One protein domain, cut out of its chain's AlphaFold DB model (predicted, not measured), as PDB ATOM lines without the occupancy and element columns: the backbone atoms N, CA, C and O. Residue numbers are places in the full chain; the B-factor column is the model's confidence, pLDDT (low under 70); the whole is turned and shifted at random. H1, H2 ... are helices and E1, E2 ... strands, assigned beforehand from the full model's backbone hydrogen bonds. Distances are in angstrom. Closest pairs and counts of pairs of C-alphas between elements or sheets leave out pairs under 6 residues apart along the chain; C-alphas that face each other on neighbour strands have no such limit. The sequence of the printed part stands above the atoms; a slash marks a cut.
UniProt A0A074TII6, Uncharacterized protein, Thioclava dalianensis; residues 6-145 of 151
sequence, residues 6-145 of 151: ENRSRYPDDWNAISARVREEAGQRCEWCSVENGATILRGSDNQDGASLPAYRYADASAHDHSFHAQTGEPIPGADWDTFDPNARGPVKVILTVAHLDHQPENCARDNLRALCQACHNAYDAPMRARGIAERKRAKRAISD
ATOM      1  N   GLU A   6      41.403  51.846   2.716       91.00
ATOM      2  CA  GLU A   6      40.262  52.716   3.038       91.00
ATOM      3  C   GLU A   6      39.728  52.572   4.473       91.00
ATOM      4  O   GLU A   6      39.066  53.474   4.971       91.00
ATOM      5  N   ASN A   7      40.021  51.460   5.154       90.81
ATOM      6  CA  ASN A   7      39.522  51.184   6.500       90.81
ATOM      7  C   ASN A   7      40.557  51.460   7.592       90.81
ATOM      8  O   ASN A   7      40.222  51.303   8.757       90.81
ATOM      9  N   ARG A   8      41.800  51.836   7.257       91.00
ATOM     10  CA  ARG A   8      42.883  51.969   8.250       91.00
ATOM     11  C   ARG A   8      42.548  52.939   9.381       91.00
ATOM     12  O   ARG A   8      42.862  52.637  10.519       91.00
ATOM     13  N   SER A   9      41.862  54.039   9.077       93.81
ATOM     14  CA  SER A   9      41.447  55.045  10.066       93.81
ATOM     15  C   SER A   9      40.373  54.569  11.046       93.81
ATOM     16  O   SER A   9      40.124  55.244  12.036       93.81
ATOM     17  N   ARG A  10      39.709  53.438  10.771       94.56
ATOM     18  CA  ARG A  10      38.701  52.840  11.662       94.56
ATOM     19  C   ARG A  10      39.321  52.006  12.783       94.56
ATOM     20  O   ARG A  10      38.625  51.614  13.709       94.56
ATOM     21  N   TYR A  11      40.605  51.687  12.655       94.44
ATOM     22  CA  TYR A  11      41.360  50.935  13.645       94.44
ATOM     23  C   TYR A  11      42.107  51.919  14.549       94.44
ATOM     24  O   TYR A  11      42.499  52.988  14.076       94.44
ATOM     25  N   PRO A  12      42.336  51.571  15.822       94.50
ATOM     26  CA  PRO A  12      43.157  52.392  16.700       94.50
ATOM     27  C   PRO A  12      44.626  52.390  16.243       94.50
ATOM     28  O   PRO A  12      45.097  51.433  15.619       94.50
ATOM     29  N   ASP A  13      45.370  53.444  16.585       94.19
ATOM     30  CA  ASP A  13      46.780  53.606  16.193       94.19
ATOM     31  C   ASP A  13      47.677  52.464  16.712       94.19
ATOM     32  O   ASP A  13      48.654  52.075  16.067       94.19
ATOM     33  N   ASP A  14      47.321  51.876  17.857       94.94
ATOM     34  CA  ASP A  14      48.025  50.763  18.494       94.94
ATOM     35  C   ASP A  14      47.560  49.376  18.008       94.94
ATOM     36  O   ASP A  14      47.947  48.354  18.584       94.94
ATOM     37  N   TRP A  15      46.795  49.296  16.909       95.31
ATOM     38  CA  TRP A  15      46.267  48.034  16.373       95.31
ATOM     39  C   TRP A  15      47.326  46.934  16.215       95.31
ATOM     40  O   TRP A  15      47.056  45.761  16.474       95.31
ATOM     41  N   ASN A  16      48.549  47.286  15.812       94.56
ATOM     42  CA  ASN A  16      49.629  46.308  15.675       94.56
ATOM     43  C   ASN A  16      49.970  45.627  17.012       94.56
ATOM     44  O   ASN A  16      50.203  44.417  17.028       94.56
ATOM     45  N   ALA A  17      49.954  46.377  18.117       96.81
ATOM     46  CA  ALA A  17      50.183  45.852  19.460       96.81
ATOM     47  C   ALA A  17      48.993  45.007  19.937       96.81
ATOM     48  O   ALA A  17      49.191  43.895  20.424       96.81
ATOM     49  N   ILE A  18      47.756  45.471  19.711       97.00
ATOM     50  CA  ILE A  18      46.534  44.705  20.015       97.00
ATOM     51  C   ILE A  18      46.549  43.360  19.275       97.00
ATOM     52  O   ILE A  18      46.348  42.304  19.874       97.00
ATOM     53  N   SER A  19      46.840  43.389  17.975       96.56
ATOM     54  CA  SER A  19      46.884  42.208  17.114       96.56
ATOM     55  C   SER A  19      48.003  41.233  17.494       96.56
ATOM     56  O   SER A  19      47.839  40.018  17.368       96.56
ATOM     57  N   ALA A  20      49.156  41.736  17.946       97.06
ATOM     58  CA  ALA A  20      50.219  40.900  18.502       97.06
ATOM     59  C   ALA A  20      49.758  40.211  19.791       97.06
ATOM     60  O   ALA A  20      49.754  38.982  19.835       97.06
ATOM     61  N   ARG A  21      49.248  40.977  20.762       98.19
ATOM     62  CA  ARG A  21      48.776  40.456  22.052       98.19
ATOM     63  C   ARG A  21      47.712  39.367  21.897       98.19
ATOM     64  O   ARG A  21      47.833  38.315  22.506       98.19
ATOM     65  N   VAL A  22      46.703  39.569  21.043       98.31
ATOM     66  CA  VAL A  22      45.650  38.555  20.823       98.31
ATOM     67  C   VAL A  22      46.232  37.244  20.277       98.31
ATOM     68  O   VAL A  22      45.799  36.167  20.676       98.31
ATOM     69  N   ARG A  23      47.225  37.309  19.378       98.06
ATOM     70  CA  ARG A  23      47.875  36.103  18.834       98.06
ATOM     71  C   ARG A  23      48.797  35.428  19.852       98.06
ATOM     72  O   ARG A  23      48.848  34.201  19.880       98.06
ATOM     73  N   GLU A  24      49.483  36.205  20.686       98.06
ATOM     74  CA  GLU A  24      50.306  35.697  21.790       98.06
ATOM     75  C   GLU A  24      49.453  34.980  22.841       98.06
ATOM     76  O   GLU A  24      49.759  33.847  23.204       98.06
ATOM     77  N   GLU A  25      48.338  35.580  23.260       98.19
ATOM     78  CA  GLU A  25      47.386  34.974  24.201       98.19
ATOM     79  C   GLU A  25      46.749  33.692  23.648       98.19
ATOM     80  O   GLU A  25      46.493  32.754  24.397       98.19
ATOM     81  N   ALA A  26      46.538  33.615  22.331       98.06
ATOM     82  CA  ALA A  26      46.087  32.402  21.650       98.06
ATOM     83  C   ALA A  26      47.199  31.342  21.478       98.06
ATOM     84  O   ALA A  26      47.009  30.350  20.770       98.06
ATOM     85  N   GLY A  27      48.389  31.553  22.051       98.25
ATOM     86  CA  GLY A  27      49.519  30.633  21.943       98.25
ATOM     87  C   GLY A  27      50.040  30.481  20.514       98.25
ATOM     88  O   GLY A  27      50.546  29.420  20.156       98.25
ATOM     89  N   GLN A  28      49.874  31.512  19.678       98.12
ATOM     90  CA  GLN A  28      50.188  31.481  18.246       98.12
ATOM     91  C   GLN A  28      49.455  30.357  17.496       98.12
ATOM     92  O   GLN A  28      49.963  29.833  16.503       98.12
ATOM     93  N   ARG A  29      48.237  30.017  17.930       98.50
ATOM     94  CA  ARG A  29      47.357  29.047  17.270       98.50
ATOM     95  C   ARG A  29      46.043  29.693  16.857       98.50
ATOM     96  O   ARG A  29      45.595  30.679  17.433       98.50
ATOM     97  N   CYS A  30      45.435  29.145  15.811       98.50
ATOM     98  CA  CYS A  30      44.076  29.505  15.434       98.50
ATOM     99  C   CYS A  30      43.118  29.118  16.570       98.50
ATOM    100  O   CYS A  30      43.054  27.947  16.921       98.50
ATOM    101  N   GLU A  31      42.322  30.055  17.084       98.31
ATOM    102  CA  GLU A  31      41.371  29.790  18.179       98.31
ATOM    103  C   GLU A  31      40.179  28.905  17.763       98.31
ATOM    104  O   GLU A  31      39.336  28.592  18.598       98.31
ATOM    105  N   TRP A  32      40.085  28.499  16.489       97.94
ATOM    106  CA  TRP A  32      39.048  27.574  16.004       97.94
ATOM    107  C   TRP A  32      39.593  26.227  15.575       97.94
ATOM    108  O   TRP A  32      39.114  25.208  16.043       97.94
ATOM    109  N   CYS A  33      40.580  26.219  14.678       97.69
ATOM    110  CA  CYS A  33      41.117  24.971  14.144       97.69
ATOM    111  C   CYS A  33      42.483  24.595  14.706       97.69
ATOM    112  O   CYS A  33      43.122  23.710  14.157       97.69
ATOM    113  N   SER A  34      42.961  25.283  15.746       97.94
ATOM    114  CA  SER A  34      44.180  24.962  16.510       97.94
ATOM    115  C   SER A  34      45.506  24.948  15.735       97.94
ATOM    116  O   SER A  34      46.573  24.783  16.333       97.94
ATOM    117  N   VAL A  35      45.470  25.175  14.420       97.56
ATOM    118  CA  VAL A  35      46.656  25.212  13.567       97.56
ATOM    119  C   VAL A  35      47.610  26.333  13.968       97.56
ATOM    120  O   VAL A  35      47.194  27.454  14.276       97.56
ATOM    121  N   GLU A  36      48.899  26.027  13.926       97.75
ATOM    122  CA  GLU A  36      49.980  26.916  14.338       97.75
ATOM    123  C   GLU A  36      50.251  28.026  13.325       97.75
ATOM    124  O   GLU A  36      50.226  27.832  12.107       97.75
ATOM    125  N   ASN A  37      50.568  29.210  13.837       98.06
ATOM    126  CA  ASN A  37      51.057  30.311  13.029       98.06
ATOM    127  C   ASN A  37      52.432  29.976  12.440       98.06
ATOM    128  O   ASN A  37      53.357  29.615  13.161       98.06
ATOM    129  N   GLY A  38      52.598  30.174  11.137       97.44
ATOM    130  CA  GLY A  38      53.851  29.928  10.432       97.44
ATOM    131  C   GLY A  38      54.058  28.486   9.975       97.44
ATOM    132  O   GLY A  38      54.950  28.276   9.153       97.44
ATOM    133  N   ALA A  39      53.232  27.535  10.424       97.25
ATOM    134  CA  ALA A  39      53.297  26.148   9.977       97.25
ATOM    135  C   ALA A  39      53.019  26.022   8.476       97.25
ATOM    136  O   ALA A  39      52.221  26.773   7.905       97.25
ATOM    137  N   THR A  40      53.653  25.041   7.842       97.94
ATOM    138  CA  THR A  40      53.350  24.653   6.462       97.94
ATOM    139  C   THR A  40      52.429  23.444   6.507       97.94
ATOM    140  O   THR A  40      52.781  22.423   7.088       97.94
ATOM    141  N   ILE A  41      51.244  23.559   5.914       97.38
ATOM    142  CA  ILE A  41      50.218  22.510   5.958       97.38
ATOM    143  C   ILE A  41      49.681  22.208   4.566       97.38
ATOM    144  O   ILE A  41      49.677  23.071   3.689       97.38
ATOM    145  N   LEU A  42      49.127  21.019   4.390       96.88
ATOM    146  CA  LEU A  42      48.246  20.689   3.282       96.88
ATOM    147  C   LEU A  42      46.797  20.883   3.725       96.88
ATOM    148  O   LEU A  42      46.414  20.514   4.832       96.88
ATOM    149  N   ARG A  43      45.981  21.471   2.853       97.00
ATOM    150  CA  ARG A  43      44.522  21.543   3.011       97.00
ATOM    151  C   ARG A  43      43.899  20.534   2.065       97.00
ATOM    152  O   ARG A  43      44.391  20.421   0.949       97.00
ATOM    153  N   GLY A  44      42.805  19.905   2.455       95.88
ATOM    154  CA  GLY A  44      42.150  18.902   1.627       95.88
ATOM    155  C   GLY A  44      40.890  18.370   2.282       95.88
ATOM    156  O   GLY A  44      40.248  19.072   3.074       95.88
ATOM    157  N   SER A  45      40.578  17.124   1.975       96.12
ATOM    158  CA  SER A  45      39.549  16.344   2.647       96.12
ATOM    159  C   SER A  45      40.112  15.026   3.144       96.12
ATOM    160  O   SER A  45      41.020  14.475   2.538       96.12
ATOM    161  N   ASP A  46      39.557  14.521   4.234       94.69
ATOM    162  CA  ASP A  46      39.783  13.160   4.697       94.69
ATOM    163  C   ASP A  46      38.574  12.303   4.315       94.69
ATOM    164  O   ASP A  46      37.440  12.647   4.665       94.69
ATOM    165  N   ASN A  47      38.807  11.244   3.544       93.88
ATOM    166  CA  ASN A  47      37.775  10.409   2.949       93.88
ATOM    167  C   ASN A  47      37.723   9.056   3.670       93.88
ATOM    168  O   ASN A  47      38.516   8.163   3.380       93.88
ATOM    169  N   GLN A  48      36.777   8.897   4.595       86.00
ATOM    170  CA  GLN A  48      36.609   7.687   5.408       86.00
ATOM    171  C   GLN A  48      35.160   7.220   5.378       86.00
ATOM    172  O   GLN A  48      34.248   8.036   5.485       86.00
ATOM    173  N   ASP A  49      34.938   5.913   5.221       84.56
ATOM    174  CA  ASP A  49      33.611   5.279   5.275       84.56
ATOM    175  C   ASP A  49      32.537   5.960   4.397       84.56
ATOM    176  O   ASP A  49      31.357   6.027   4.738       84.56
ATOM    177  N   GLY A  50      32.949   6.499   3.241       82.50
ATOM    178  CA  GLY A  50      32.067   7.217   2.312       82.50
ATOM    179  C   GLY A  50      31.734   8.661   2.713       82.50
ATOM    180  O   GLY A  50      30.992   9.332   1.996       82.50
ATOM    181  N   ALA A  51      32.290   9.162   3.816       87.25
ATOM    182  CA  ALA A  51      32.256  10.566   4.201       87.25
ATOM    183  C   ALA A  51      33.527  11.291   3.733       87.25
ATOM    184  O   ALA A  51      34.616  10.729   3.749       87.25
ATOM    185  N   SER A  52      33.379  12.560   3.347       93.88
ATOM    186  CA  SER A  52      34.486  13.457   3.005       93.88
ATOM    187  C   SER A  52      34.477  14.637   3.974       93.88
ATOM    188  O   SER A  52      33.589  15.493   3.920       93.88
ATOM    189  N   LEU A  53      35.420  14.647   4.915       93.88
ATOM    190  CA  LEU A  53      35.524  15.662   5.961       93.88
ATOM    191  C   LEU A  53      36.568  16.709   5.574       93.88
ATOM    192  O   LEU A  53      37.667  16.345   5.169       93.88
ATOM    193  N   PRO A  54      36.295  18.017   5.718       96.19
ATOM    194  CA  PRO A  54      37.290  19.030   5.407       96.19
ATOM    195  C   PRO A  54      38.444  18.926   6.407       96.19
ATOM    196  O   PRO A  54      38.233  19.002   7.618       96.19
ATOM    197  N   ALA A  55      39.669  18.794   5.905       96.75
ATOM    198  CA  ALA A  55      40.818  18.438   6.725       96.75
ATOM    199  C   ALA A  55      42.075  19.258   6.407       96.75
ATOM    200  O   ALA A  55      42.197  19.934   5.376       96.75
ATOM    201  N   TYR A  56      43.032  19.210   7.327       96.94
ATOM    202  CA  TYR A  56      44.407  19.611   7.083       96.94
ATOM    203  C   TYR A  56      45.394  18.638   7.724       96.94
ATOM    204  O   TYR A  56      45.088  18.006   8.731       96.94
ATOM    205  N   ARG A  57      46.596  18.573   7.153       95.88
ATOM    206  CA  ARG A  57      47.753  17.839   7.685       95.88
ATOM    207  C   ARG A  57      48.966  18.757   7.692       95.88
ATOM    208  O   ARG A  57      49.074  19.626   6.822       95.88
ATOM    209  N   TYR A  58      49.871  18.591   8.649       95.06
ATOM    210  CA  TYR A  58      51.165  19.272   8.589       95.06
ATOM    211  C   TYR A  58      51.987  18.708   7.424       95.06
ATOM    212  O   TYR A  58      51.891  17.528   7.101       95.06
ATOM    213  N   ALA A  59      52.724  19.563   6.717       92.62
ATOM    214  CA  ALA A  59      53.443  19.142   5.514       92.62
ATOM    215  C   ALA A  59      54.657  18.252   5.829       92.62
ATOM    216  O   ALA A  59      55.095  17.494   4.971       92.62
ATOM    217  N   ASP A  60      55.186  18.355   7.046       90.00
ATOM    218  CA  ASP A  60      56.246  17.524   7.619       90.00
ATOM    219  C   ASP A  60      55.703  16.366   8.472       90.00
ATOM    220  O   ASP A  60      56.481  15.658   9.111       90.00
ATOM    221  N   ALA A  61      54.381  16.162   8.472       85.31
ATOM    222  CA  ALA A  61      53.739  15.104   9.230       85.31
ATOM    223  C   ALA A  61      54.239  13.720   8.795       85.31
ATOM    224  O   ALA A  61      54.387  13.430   7.602       85.31
ATOM    225  N   SER A  62      54.447  12.842   9.773       83.75
ATOM    226  CA  SER A  62      54.797  11.450   9.522       83.75
ATOM    227  C   SER A  62      53.652  10.702   8.828       83.75
ATOM    228  O   SER A  62      52.513  11.179   8.744       83.75
ATOM    229  N   ALA A  63      53.935   9.490   8.343       76.50
ATOM    230  CA  ALA A  63      52.909   8.634   7.757       76.50
ATOM    231  C   ALA A  63      51.757   8.313   8.738       76.50
ATOM    232  O   ALA A  63      50.626   8.116   8.311       76.50
ATOM    233  N   HIS A  64      52.049   8.303  10.043       74.25
ATOM    234  CA  HIS A  64      51.132   7.884  11.107       74.25
ATOM    235  C   HIS A  64      50.429   9.052  11.801       74.25
ATOM    236  O   HIS A  64      49.629   8.835  12.709       74.25
ATOM    237  N   ASP A  65      50.752  10.288  11.427       82.81
ATOM    238  CA  ASP A  65      50.137  11.449  12.053       82.81
ATOM    239  C   ASP A  65      48.674  11.555  11.613       82.81
ATOM    240  O   ASP A  65      48.309  11.196  10.492       82.81
ATOM    241  N   HIS A  66      47.821  12.074  12.489       86.12
ATOM    242  CA  HIS A  66      46.410  12.258  12.172       86.12
ATOM    243  C   HIS A  66      46.197  13.458  11.245       86.12
ATOM    244  O   HIS A  66      46.888  14.479  11.338       86.12
ATOM    245  N   SER A  67      45.172  13.372  10.399       94.00
ATOM    246  CA  SER A  67      44.553  14.569   9.832       94.00
ATOM    247  C   SER A  67      43.756  15.296  10.910       94.00
ATOM    248  O   SER A  67      43.264  14.693  11.861       94.00
ATOM    249  N   PHE A  68      43.586  16.603  10.748       96.44
ATOM    250  CA  PHE A  68      42.810  17.441  11.655       96.44
ATOM    251  C   PHE A  68      41.645  18.081  10.916       96.44
ATOM    252  O   PHE A  68      41.793  18.528   9.776       96.44
ATOM    253  N   HIS A  69      40.494  18.189  11.569       96.75
ATOM    254  CA  HIS A  69      39.327  18.829  10.983       96.75
ATOM    255  C   HIS A  69      39.597  20.318  10.715       96.75
ATOM    256  O   HIS A  69      40.067  21.068  11.572       96.75
ATOM    257  N   ALA A  70      39.282  20.787   9.507       95.69
ATOM    258  CA  ALA A  70      39.695  22.106   9.028       95.69
ATOM    259  C   ALA A  70      39.080  23.284   9.794       95.69
ATOM    260  O   ALA A  70      39.615  24.394   9.718       95.69
ATOM    261  N   GLN A  71      37.973  23.055  10.506       93.56
ATOM    262  CA  GLN A  71      37.246  24.094  11.238       93.56
ATOM    263  C   GLN A  71      37.417  23.997  12.754       93.56
ATOM    264  O   GLN A  71      37.515  25.041  13.387       93.56
ATOM    265  N   THR A  72      37.476  22.783  13.310       95.19
ATOM    266  CA  THR A  72      37.534  22.543  14.768       95.19
ATOM    267  C   THR A  72      38.931  22.168  15.252       95.19
ATOM    268  O   THR A  72      39.218  22.264  16.438       95.19
ATOM    269  N   GLY A  73      39.825  21.750  14.349       96.00
ATOM    270  CA  GLY A  73      41.178  21.328  14.714       96.00
ATOM    271  C   GLY A  73      41.225  20.013  15.482       96.00
ATOM    272  O   GLY A  73      42.295  19.621  15.935       96.00
ATOM    273  N   GLU A  74      40.087  19.341  15.645       95.31
ATOM    274  CA  GLU A  74      40.023  18.037  16.286       95.31
ATOM    275  C   GLU A  74      40.724  17.000  15.401       95.31
ATOM    276  O   GLU A  74      40.572  17.047  14.171       95.31
ATOM    277  N   PRO A  75      41.507  16.081  15.989       94.25
ATOM    278  CA  PRO A  75      42.089  14.985  15.234       94.25
ATOM    279  C   PRO A  75      40.964  14.130  14.656       94.25
ATOM    280  O   PRO A  75      39.999  13.809  15.349       94.25
ATOM    281  N   ILE A  76      41.093  13.761  13.389       92.94
ATOM    282  CA  ILE A  76      40.172  12.851  12.720       92.94
ATOM    283  C   ILE A  76      40.663  11.426  13.031       92.94
ATOM    284  O   ILE A  76      41.774  11.064  12.626       92.94
ATOM    285  N   PRO A  77      39.900  10.612  13.785       89.94
ATOM    286  CA  PRO A  77      40.288   9.236  14.079       89.94
ATOM    287  C   PRO A  77      40.445   8.433  12.787       89.94
ATOM    288  O   PRO A  77      39.716   8.676  11.834       89.94
ATOM    289  N   GLY A  78      41.406   7.508  12.745       88.12
ATOM    290  CA  GLY A  78      41.636   6.647  11.575       88.12
ATOM    291  C   GLY A  78      42.217   7.343  10.339       88.12
ATOM    292  O   GLY A  78      42.544   6.662   9.379       88.12
ATOM    293  N   ALA A  79      42.386   8.668  10.370       89.00
ATOM    294  CA  ALA A  79      42.938   9.418   9.255       89.00
ATOM    295  C   ALA A  79      44.438   9.172   9.065       89.00
ATOM    296  O   ALA A  79      45.226   9.388   9.993       89.00
ATOM    297  N   ASP A  80      44.833   8.856   7.837       89.44
ATOM    298  CA  ASP A  80      46.221   8.719   7.403       89.44
ATOM    299  C   ASP A  80      46.436   9.390   6.029       89.44
ATOM    300  O   ASP A  80      45.664  10.257   5.614       89.44
ATOM    301  N   TRP A  81      47.542   9.082   5.348       88.94
ATOM    302  CA  TRP A  81      47.824   9.641   4.023       88.94
ATOM    303  C   TRP A  81      47.042   8.984   2.885       88.94
ATOM    304  O   TRP A  81      46.894   9.623   1.845       88.94
ATOM    305  N   ASP A  82      46.550   7.760   3.065       89.88
ATOM    306  CA  ASP A  82      45.765   7.055   2.052       89.88
ATOM    307  C   ASP A  82      44.317   7.567   2.040       89.88
ATOM    308  O   ASP A  82      43.680   7.615   0.985       89.88
ATOM    309  N   THR A  83      43.803   8.007   3.196       91.56
ATOM    310  CA  THR A  83      42.470   8.628   3.306       91.56
ATOM    311  C   THR A  83      42.479  10.127   3.007       91.56
ATOM    312  O   THR A  83      41.437  10.696   2.668       91.56
ATOM    313  N   PHE A  84      43.632  10.790   3.114       93.94
ATOM    314  CA  PHE A  84      43.745  12.228   2.898       93.94
ATOM    315  C   PHE A  84      43.914  12.594   1.418       93.94
ATOM    316  O   PHE A  84      44.927  12.302   0.788       93.94
ATOM    317  N   ASP A  85      42.949  13.343   0.889       94.56
ATOM    318  CA  ASP A  85      42.967  13.919  -0.455       94.56
ATOM    319  C   ASP A  85      43.383  15.406  -0.398       94.56
ATOM    320  O   ASP A  85      42.573  16.271  -0.031       94.56
ATOM    321  N   PRO A  86      44.654  15.747  -0.700       94.94
ATOM    322  CA  PRO A  86      45.130  17.121  -0.670       94.94
ATOM    323  C   PRO A  86      44.573  17.946  -1.834       94.94
ATOM    324  O   PRO A  86      44.566  17.547  -2.995       94.94
ATOM    325  N   ASN A  87      44.246  19.207  -1.556       94.50
ATOM    326  CA  ASN A  87      43.922  20.172  -2.597       94.50
ATOM    327  C   ASN A  87      45.089  20.326  -3.587       94.50
ATOM    328  O   ASN A  87      46.235  20.539  -3.188       94.50
ATOM    329  N   ALA A  88      44.768  20.438  -4.879       93.44
ATOM    330  CA  ALA A  88      45.738  20.640  -5.966       93.44
ATOM    331  C   ALA A  88      46.609  21.916  -5.857       93.44
ATOM    332  O   ALA A  88      47.524  22.118  -6.650       93.44
ATOM    333  N   ARG A  89      46.330  22.806  -4.895       91.12
ATOM    334  CA  ARG A  89      47.102  24.041  -4.661       91.12
ATOM    335  C   ARG A  89      48.425  23.800  -3.927       91.12
ATOM    336  O   ARG A  89      49.221  24.731  -3.842       91.12
ATOM    337  N   GLY A  90      48.647  22.594  -3.403       93.81
ATOM    338  CA  GLY A  90      49.848  22.242  -2.650       93.81
ATOM    339  C   GLY A  90      49.892  22.836  -1.234       93.81
ATOM    340  O   GLY A  90      48.880  23.343  -0.733       93.81
ATOM    341  N   PRO A  91      51.056  22.746  -0.563       96.19
ATOM    342  CA  PRO A  91      51.225  23.227   0.802       96.19
ATOM    343  C   PRO A  91      51.053  24.744   0.925       96.19
ATOM    344  O   PRO A  91      51.475  25.514   0.063       96.19
ATOM    345  N   VAL A  92      50.477  25.186   2.041       96.62
ATOM    346  CA  VAL A  92      50.271  26.599   2.368       96.62
ATOM    347  C   VAL A  92      50.952  26.946   3.682       96.62
ATOM    348  O   VAL A  92      50.846  26.213   4.664       96.62
ATOM    349  N   LYS A  93      51.616  28.106   3.718       97.75
ATOM    350  CA  LYS A  93      52.100  28.690   4.969       97.75
ATOM    351  C   LYS A  93      50.937  29.338   5.706       97.75
ATOM    352  O   LYS A  93      50.299  30.257   5.190       97.75
ATOM    353  N   VAL A  94      50.677  28.884   6.922       97.75
ATOM    354  CA  VAL A  94      49.617  29.410   7.771       97.75
ATOM    355  C   VAL A  94      50.021  30.770   8.309       97.75
ATOM    356  O   VAL A  94      51.067  30.918   8.932       97.75
ATOM    357  N   ILE A  95      49.161  31.763   8.103       97.25
ATOM    358  CA  ILE A  95      49.302  33.088   8.706       97.25
ATOM    359  C   ILE A  95      48.081  33.356   9.579       97.25
ATOM    360  O   ILE A  95      46.943  33.312   9.096       97.25
ATOM    361  N   LEU A  96      48.313  33.645  10.859       97.50
ATOM    362  CA  LEU A  96      47.263  34.130  11.748       97.50
ATOM    363  C   LEU A  96      47.030  35.624  11.562       97.50
ATOM    364  O   LEU A  96      47.951  36.422  11.386       97.50
ATOM    365  N   THR A  97      45.764  35.999  11.653       96.19
ATOM    366  CA  THR A  97      45.295  37.383  11.687       96.19
ATOM    367  C   THR A  97      44.209  37.506  12.745       96.19
ATOM    368  O   THR A  97      43.647  36.493  13.151       96.19
ATOM    369  N   VAL A  98      43.888  38.723  13.171       97.19
ATOM    370  CA  VAL A  98      42.820  38.947  14.151       97.19
ATOM    371  C   VAL A  98      41.511  39.291  13.444       97.19
ATOM    372  O   VAL A  98      41.501  40.155  12.566       97.19
ATOM    373  N   ALA A  99      40.437  38.586  13.795       96.94
ATOM    374  CA  ALA A  99      39.074  38.811  13.323       96.94
ATOM    375  C   ALA A  99      38.223  39.480  14.414       96.94
ATOM    376  O   ALA A  99      38.394  39.168  15.593       96.94
ATOM    377  N   HIS A 100      37.306  40.354  13.996       97.19
ATOM    378  CA  HIS A 100      36.275  40.960  14.845       97.19
ATOM    379  C   HIS A 100      34.992  40.133  14.726       97.19
ATOM    380  O   HIS A 100      34.489  39.962  13.614       97.19
ATOM    381  N   LEU A 101      34.455  39.631  15.840       96.88
ATOM    382  CA  LEU A 101      33.277  38.751  15.866       96.88
ATOM    383  C   LEU A 101      31.943  39.483  15.621       96.88
ATOM    384  O   LEU A 101      30.900  38.864  15.422       96.88
ATOM    385  N   ASP A 102      31.954  40.806  15.603       96.19
ATOM    386  CA  ASP A 102      30.819  41.646  15.216       96.19
ATOM    387  C   ASP A 102      31.019  42.325  13.852       96.19
ATOM    388  O   ASP A 102      30.143  43.050  13.373       96.19
ATOM    389  N   HIS A 103      32.160  42.070  13.203       93.50
ATOM    390  CA  HIS A 103      32.604  42.732  11.978       93.50
ATOM    391  C   HIS A 103      32.723  44.271  12.088       93.50
ATOM    392  O   HIS A 103      32.695  44.955  11.059       93.50
ATOM    393  N   GLN A 104      32.890  44.821  13.298       93.69
ATOM    394  CA  GLN A 104      33.156  46.242  13.541       93.69
ATOM    395  C   GLN A 104      34.631  46.466  13.923       93.69
ATOM    396  O   GLN A 104      35.027  46.136  15.039       93.69
ATOM    397  N   PRO A 105      35.455  47.041  13.024       93.62
ATOM    398  CA  PRO A 105      36.849  47.411  13.288       93.62
ATOM    399  C   PRO A 105      37.098  48.234  14.556       93.62
ATOM    400  O   PRO A 105      38.167  48.145  15.148       93.62
ATOM    401  N   GLU A 106      36.128  49.055  14.950       94.81
ATOM    402  CA  GLU A 106      36.230  49.939  16.107       94.81
ATOM    403  C   GLU A 106      36.127  49.165  17.435       94.81
ATOM    404  O   GLU A 106      36.638  49.613  18.462       94.81
ATOM    405  N   ASN A 107      35.483  47.992  17.436       96.62
ATOM    406  CA  ASN A 107      35.265  47.199  18.641       96.62
ATOM    407  C   ASN A 107      36.448  46.263  18.925       96.62
ATOM    408  O   ASN A 107      36.401  45.055  18.686       96.62
ATOM    409  N   CYS A 108      37.518  46.822  19.483       96.50
ATOM    410  CA  CYS A 108      38.730  46.081  19.843       96.50
ATOM    411  C   CYS A 108      38.670  45.399  21.228       96.50
ATOM    412  O   CYS A 108      39.717  45.061  21.790       96.50
ATOM    413  N   ALA A 109      37.479  45.201  21.805       97.25
ATOM    414  CA  ALA A 109      37.332  44.463  23.057       97.25
ATOM    415  C   ALA A 109      37.842  43.020  22.892       97.25
ATOM    416  O   ALA A 109      37.596  42.369  21.875       97.25
ATOM    417  N   ARG A 110      38.596  42.505  23.871       97.00
ATOM    418  CA  ARG A 110      39.297  41.213  23.731       97.00
ATOM    419  C   ARG A 110      38.352  40.039  23.458       97.00
ATOM    420  O   ARG A 110      38.710  39.129  22.710       97.00
ATOM    421  N   ASP A 111      37.167  40.052  24.050       97.56
ATOM    422  CA  ASP A 111      36.115  39.059  23.839       97.56
ATOM    423  C   ASP A 111      35.539  39.089  22.413       97.56
ATOM    424  O   ASP A 111      35.164  38.031  21.903       97.56
ATOM    425  N   ASN A 112      35.570  40.245  21.744       98.12
ATOM    426  CA  ASN A 112      35.203  40.427  20.338       98.12
ATOM    427  C   ASN A 112      36.321  40.050  19.350       98.12
ATOM    428  O   ASN A 112      36.068  39.912  18.155       98.12
ATOM    429  N   LEU A 113      37.561  39.869  19.813       98.25
ATOM    430  CA  LEU A 113      38.698  39.550  18.949       98.25
ATOM    431  C   LEU A 113      39.032  38.058  18.979       98.25
ATOM    432  O   LEU A 113      39.030  37.429  20.040       98.25
ATOM    433  N   ARG A 114      39.369  37.490  17.816       98.25
ATOM    434  CA  ARG A 114      39.926  36.132  17.716       98.25
ATOM    435  C   ARG A 114      41.138  36.048  16.795       98.25
ATOM    436  O   ARG A 114      41.111  36.588  15.691       98.25
ATOM    437  N   ALA A 115      42.178  35.330  17.208       98.38
ATOM    438  CA  ALA A 115      43.301  34.943  16.364       98.38
ATOM    439  C   ALA A 115      42.886  33.775  15.460       98.38
ATOM    440  O   ALA A 115      42.755  32.636  15.897       98.38
ATOM    441  N   LEU A 116      42.693  34.047  14.170       98.31
ATOM    442  CA  LEU A 116      42.240  33.064  13.191       98.31
ATOM    443  C   LEU A 116      43.233  32.922  12.038       98.31
ATOM    444  O   LEU A 116      43.794  33.903  11.536       98.31
ATOM    445  N   CYS A 117      43.407  31.687  11.564       97.75
ATOM    446  CA  CYS A 117      44.144  31.434  10.330       97.75
ATOM    447  C   CYS A 117      43.406  32.009   9.115       97.75
ATOM    448  O   CYS A 117      42.193  32.224   9.150       97.75
ATOM    449  N   GLN A 118      44.129  32.214   8.009       95.94
ATOM    450  CA  GLN A 118      43.559  32.718   6.753       95.94
ATOM    451  C   GLN A 118      42.282  31.975   6.324       95.94
ATOM    452  O   GLN A 118      41.327  32.619   5.902       95.94
ATOM    453  N   ALA A 119      42.246  30.643   6.440       95.88
ATOM    454  CA  ALA A 119      41.094  29.839   6.026       95.88
ATOM    455  C   ALA A 119      39.866  30.077   6.924       95.88
ATOM    456  O   ALA A 119      38.809  30.446   6.416       95.88
ATOM    457  N   CYS A 120      40.021  29.941   8.246       97.38
ATOM    458  CA  CYS A 120      38.949  30.166   9.222       97.38
ATOM    459  C   CYS A 120      38.415  31.601   9.169       97.38
ATOM    460  O   CYS A 120      37.207  31.805   9.097       97.38
ATOM    461  N   HIS A 121      39.309  32.591   9.112       97.19
ATOM    462  CA  HIS A 121      38.929  33.997   8.986       97.19
ATOM    463  C   HIS A 121      38.139  34.234   7.689       97.19
ATOM    464  O   HIS A 121      37.061  34.818   7.706       97.19
ATOM    465  N   ASN A 122      38.623  33.730   6.549       95.00
ATOM    466  CA  ASN A 122      37.927  33.909   5.274       95.00
ATOM    467  C   ASN A 122      36.549  33.248   5.240       95.00
ATOM    468  O   ASN A 122      35.642  33.806   4.612       95.00
ATOM    469  N   ALA A 123      36.413  32.078   5.868       95.50
ATOM    470  CA  ALA A 123      35.142  31.381   6.010       95.50
ATOM    471  C   ALA A 123      34.163  32.207   6.854       95.50
ATOM    472  O   ALA A 123      33.022  32.396   6.436       95.50
ATOM    473  N   TYR A 124      34.634  32.771   7.968       95.75
ATOM    474  CA  TYR A 124      33.837  33.640   8.827       95.75
ATOM    475  C   TYR A 124      33.327  34.892   8.115       95.75
ATOM    476  O   TYR A 124      32.136  35.181   8.145       95.75
ATOM    477  N   ASP A 125      34.204  35.584   7.386       94.81
ATOM    478  CA  ASP A 125      33.849  36.818   6.680       94.81
ATOM    479  C   ASP A 125      32.955  36.571   5.452       94.81
ATOM    480  O   ASP A 125      32.396  37.514   4.879       94.81
ATOM    481  N   ALA A 126      32.869  35.332   4.954       94.94
ATOM    482  CA  ALA A 126      32.222  35.028   3.676       94.94
ATOM    483  C   ALA A 126      30.752  35.470   3.596       94.94
ATOM    484  O   ALA A 126      30.408  36.127   2.604       94.94
ATOM    485  N   PRO A 127      29.896  35.210   4.602       94.12
ATOM    486  CA  PRO A 127      28.504  35.642   4.572       94.12
ATOM    487  C   PRO A 127      28.367  37.169   4.559       94.12
ATOM    488  O   PRO A 127      27.607  37.706   3.750       94.12
ATOM    489  N   MET A 128      29.134  37.888   5.389       92.81
ATOM    490  CA  MET A 128      29.129  39.356   5.405       92.81
ATOM    491  C   MET A 128      29.578  39.919   4.049       92.81
ATOM    492  O   MET A 128      28.915  40.788   3.475       92.81
ATOM    493  N   ARG A 129      30.671  39.391   3.483       90.69
ATOM    494  CA  ARG A 129      31.164  39.813   2.163       90.69
ATOM    495  C   ARG A 129      30.127  39.570   1.069       90.69
ATOM    496  O   ARG A 129      29.939  40.445   0.223       90.69
ATOM    497  N   ALA A 130      29.445  38.425   1.086       93.06
ATOM    498  CA  ALA A 130      28.394  38.103   0.124       93.06
ATOM    499  C   ALA A 130      27.223  39.098   0.199       93.06
ATOM    500  O   ALA A 130      26.782  39.592  -0.842       93.06
ATOM    501  N   ARG A 131      26.780  39.461   1.413       91.81
ATOM    502  CA  ARG A 131      25.735  40.481   1.633       91.81
ATOM    503  C   ARG A 131      26.138  41.837   1.053       91.81
ATOM    504  O   ARG A 131      25.425  42.362   0.202       91.81
ATOM    505  N   GLY A 132      27.330  42.334   1.387       89.50
ATOM    506  CA  GLY A 132      27.811  43.618   0.863       89.50
ATOM    507  C   GLY A 132      28.000  43.628  -0.663       89.50
ATOM    508  O   GLY A 132      27.777  44.647  -1.319       89.50
ATOM    509  N   ILE A 133      28.390  42.499  -1.273       89.94
ATOM    510  CA  ILE A 133      28.434  42.361  -2.741       89.94
ATOM    511  C   ILE A 133      27.020  42.453  -3.332       89.94
ATOM    512  O   ILE A 133      26.819  43.160  -4.325       89.94
ATOM    513  N   ALA A 134      26.044  41.767  -2.733       91.00
ATOM    514  CA  ALA A 134      24.660  41.787  -3.188       91.00
ATOM    515  C   ALA A 134      24.037  43.190  -3.088       91.00
ATOM    516  O   ALA A 134      23.393  43.633  -4.039       91.00
ATOM    517  N   GLU A 135      24.277  43.914  -1.994       90.75
ATOM    518  CA  GLU A 135      23.817  45.295  -1.792       90.75
ATOM    519  C   GLU A 135      24.391  46.252  -2.835       90.75
ATOM    520  O   GLU A 135      23.634  46.947  -3.510       90.75
ATOM    521  N   ARG A 136      25.713  46.228  -3.068       88.75
ATOM    522  CA  ARG A 136      26.341  47.056  -4.114       88.75
ATOM    523  C   ARG A 136      25.792  46.740  -5.504       88.75
ATOM    524  O   ARG A 136      25.567  47.648  -6.303       88.75
ATOM    525  N   LYS A 137      25.540  45.459  -5.798       89.56
ATOM    526  CA  LYS A 137      24.921  45.038  -7.062       89.56
ATOM    527  C   LYS A 137      23.492  45.576  -7.196       89.56
ATOM    528  O   LYS A 137      23.127  46.015  -8.284       89.56
ATOM    529  N   ARG A 138      22.699  45.562  -6.117       87.75
ATOM    530  CA  ARG A 138      21.345  46.145  -6.084       87.75
ATOM    531  C   ARG A 138      21.383  47.664  -6.264       87.75
ATOM    532  O   ARG A 138      20.674  48.163  -7.127       87.75
ATOM    533  N   ALA A 139      22.256  48.373  -5.549       84.88
ATOM    534  CA  ALA A 139      22.406  49.825  -5.667       84.88
ATOM    535  C   ALA A 139      22.812  50.256  -7.088       84.88
ATOM    536  O   ALA A 139      22.221  51.171  -7.651       84.88
ATOM    537  N   LYS A 140      23.759  49.544  -7.718       83.56
ATOM    538  CA  LYS A 140      24.159  49.817  -9.109       83.56
ATOM    539  C   LYS A 140      23.007  49.615 -10.103       83.56
ATOM    540  O   LYS A 140      22.897  50.376 -11.058       83.56
ATOM    541  N   ARG A 141      22.159  48.599  -9.890       78.75
ATOM    542  CA  ARG A 141      20.952  48.376 -10.706       78.75
ATOM    543  C   ARG A 141      19.930  49.491 -10.506       78.75
ATOM    544  O   ARG A 141      19.507  50.064 -11.494       78.75
ATOM    545  N   ALA A 142      19.651  49.867  -9.258       74.44
ATOM    546  CA  ALA A 142      18.731  50.960  -8.949       74.44
ATOM    547  C   ALA A 142      19.157  52.285  -9.605       74.44
ATOM    548  O   ALA A 142      18.321  52.977 -10.169       74.44
ATOM    549  N   ILE A 143      20.458  52.609  -9.610       76.00
ATOM    550  CA  ILE A 143      20.982  53.786 -10.327       76.00
ATOM    551  C   ILE A 143      20.766  53.658 -11.841       76.00
ATOM    552  O   ILE A 143      20.390  54.628 -12.487       76.00
ATOM    553  N   SER A 144      20.991  52.475 -12.417       70.06
ATOM    554  CA  SER A 144      20.766  52.237 -13.847       70.06
ATOM    555  C   SER A 144      19.292  52.340 -14.245       70.06
ATOM    556  O   SER A 144      19.021  52.709 -15.381       70.06
ATOM    557  N   ASP A 145      18.366  52.006 -13.347       73.75
ATOM    558  CA  ASP A 145      16.922  52.070 -13.601       73.75
ATOM    559  C   ASP A 145      16.386  53.518 -13.570       73.75
ATOM    560  O   ASP A 145      15.289  53.776 -14.059       73.75
TER     561      ASP A 145
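AT A GLANCE: This is residues 6 to 145 of the 151 residues of an uncharacterized protein of Thioclava dalianensis (UniProt A0A074TII6). Two lobes sit side by side, and a long helical arm sticks out from one of them: residues 129 to 145 of H3. One lobe holds the small sheet E2, E1, E3 and a long loop, residues 59 to 83; in the other, the hairpin E4 and E5 lies between H2 and residues 118 to 125 of H3. The 140 printed residues have three named helices and five named strands, in the order H1 H2 E1 E2 E3 E4 E5 H3; both sheets are antiparallel and the class is mixed. The whole is loose, with a radius of gyration of the C-alphas of 18.3 A, and flat, spanning 55 by 43 by 23 A.

HOW THE PARTS SIT: E1, residues 40 to 48, is the inner strand between E2, residues 51 to 58, and E3, residues 84 to 86. In the hairpin E1 and E2, N 46 and O 53 are 2.8 A apart, within hydrogen-bond range; for E1 and E3, N 45 and O 85 are 3.0 A apart. Residues 68 to 69 pair with 55 to 56 of E2. E4, residues 96 to 100, and E5, residues 113 to 117, form a hairpin, with N 99 and O 114 2.8 A apart. The closest C-alphas of E5 and H2, residues 15 to 25, are Ala 115 and Arg 23, 5.3 A apart. Those of E4 and H3, residues 118 to 145, are Leu 96 and Gln 118, 6.4 A. H1, residues 6 to 10, is apart from H2. Every O i to N i+4 pair is within range in H2, 22 of 24 in H3 and 0 of 1 in H1, which has 1 of 2 O i to N i+3 pairs.

IN THESE COORDINATES: E1 measures 23.9 A from C-alpha 40 at (53.350, 24.653, 6.462), E2 21.3 A. H3 measures 38.7 A, ends at C-alpha 145 (16.922, 52.070, -13.601), and has a kink of 47 degrees near residue 125.

THE WHOLE: The C-alphas of His 64 and Asp 145, the two farthest apart, are 61.1 A apart. The printed part has no cut; the links H2 to E1, E2 to E3 and E4 to E5 are long. No printed residue is under 70 in pLDDT.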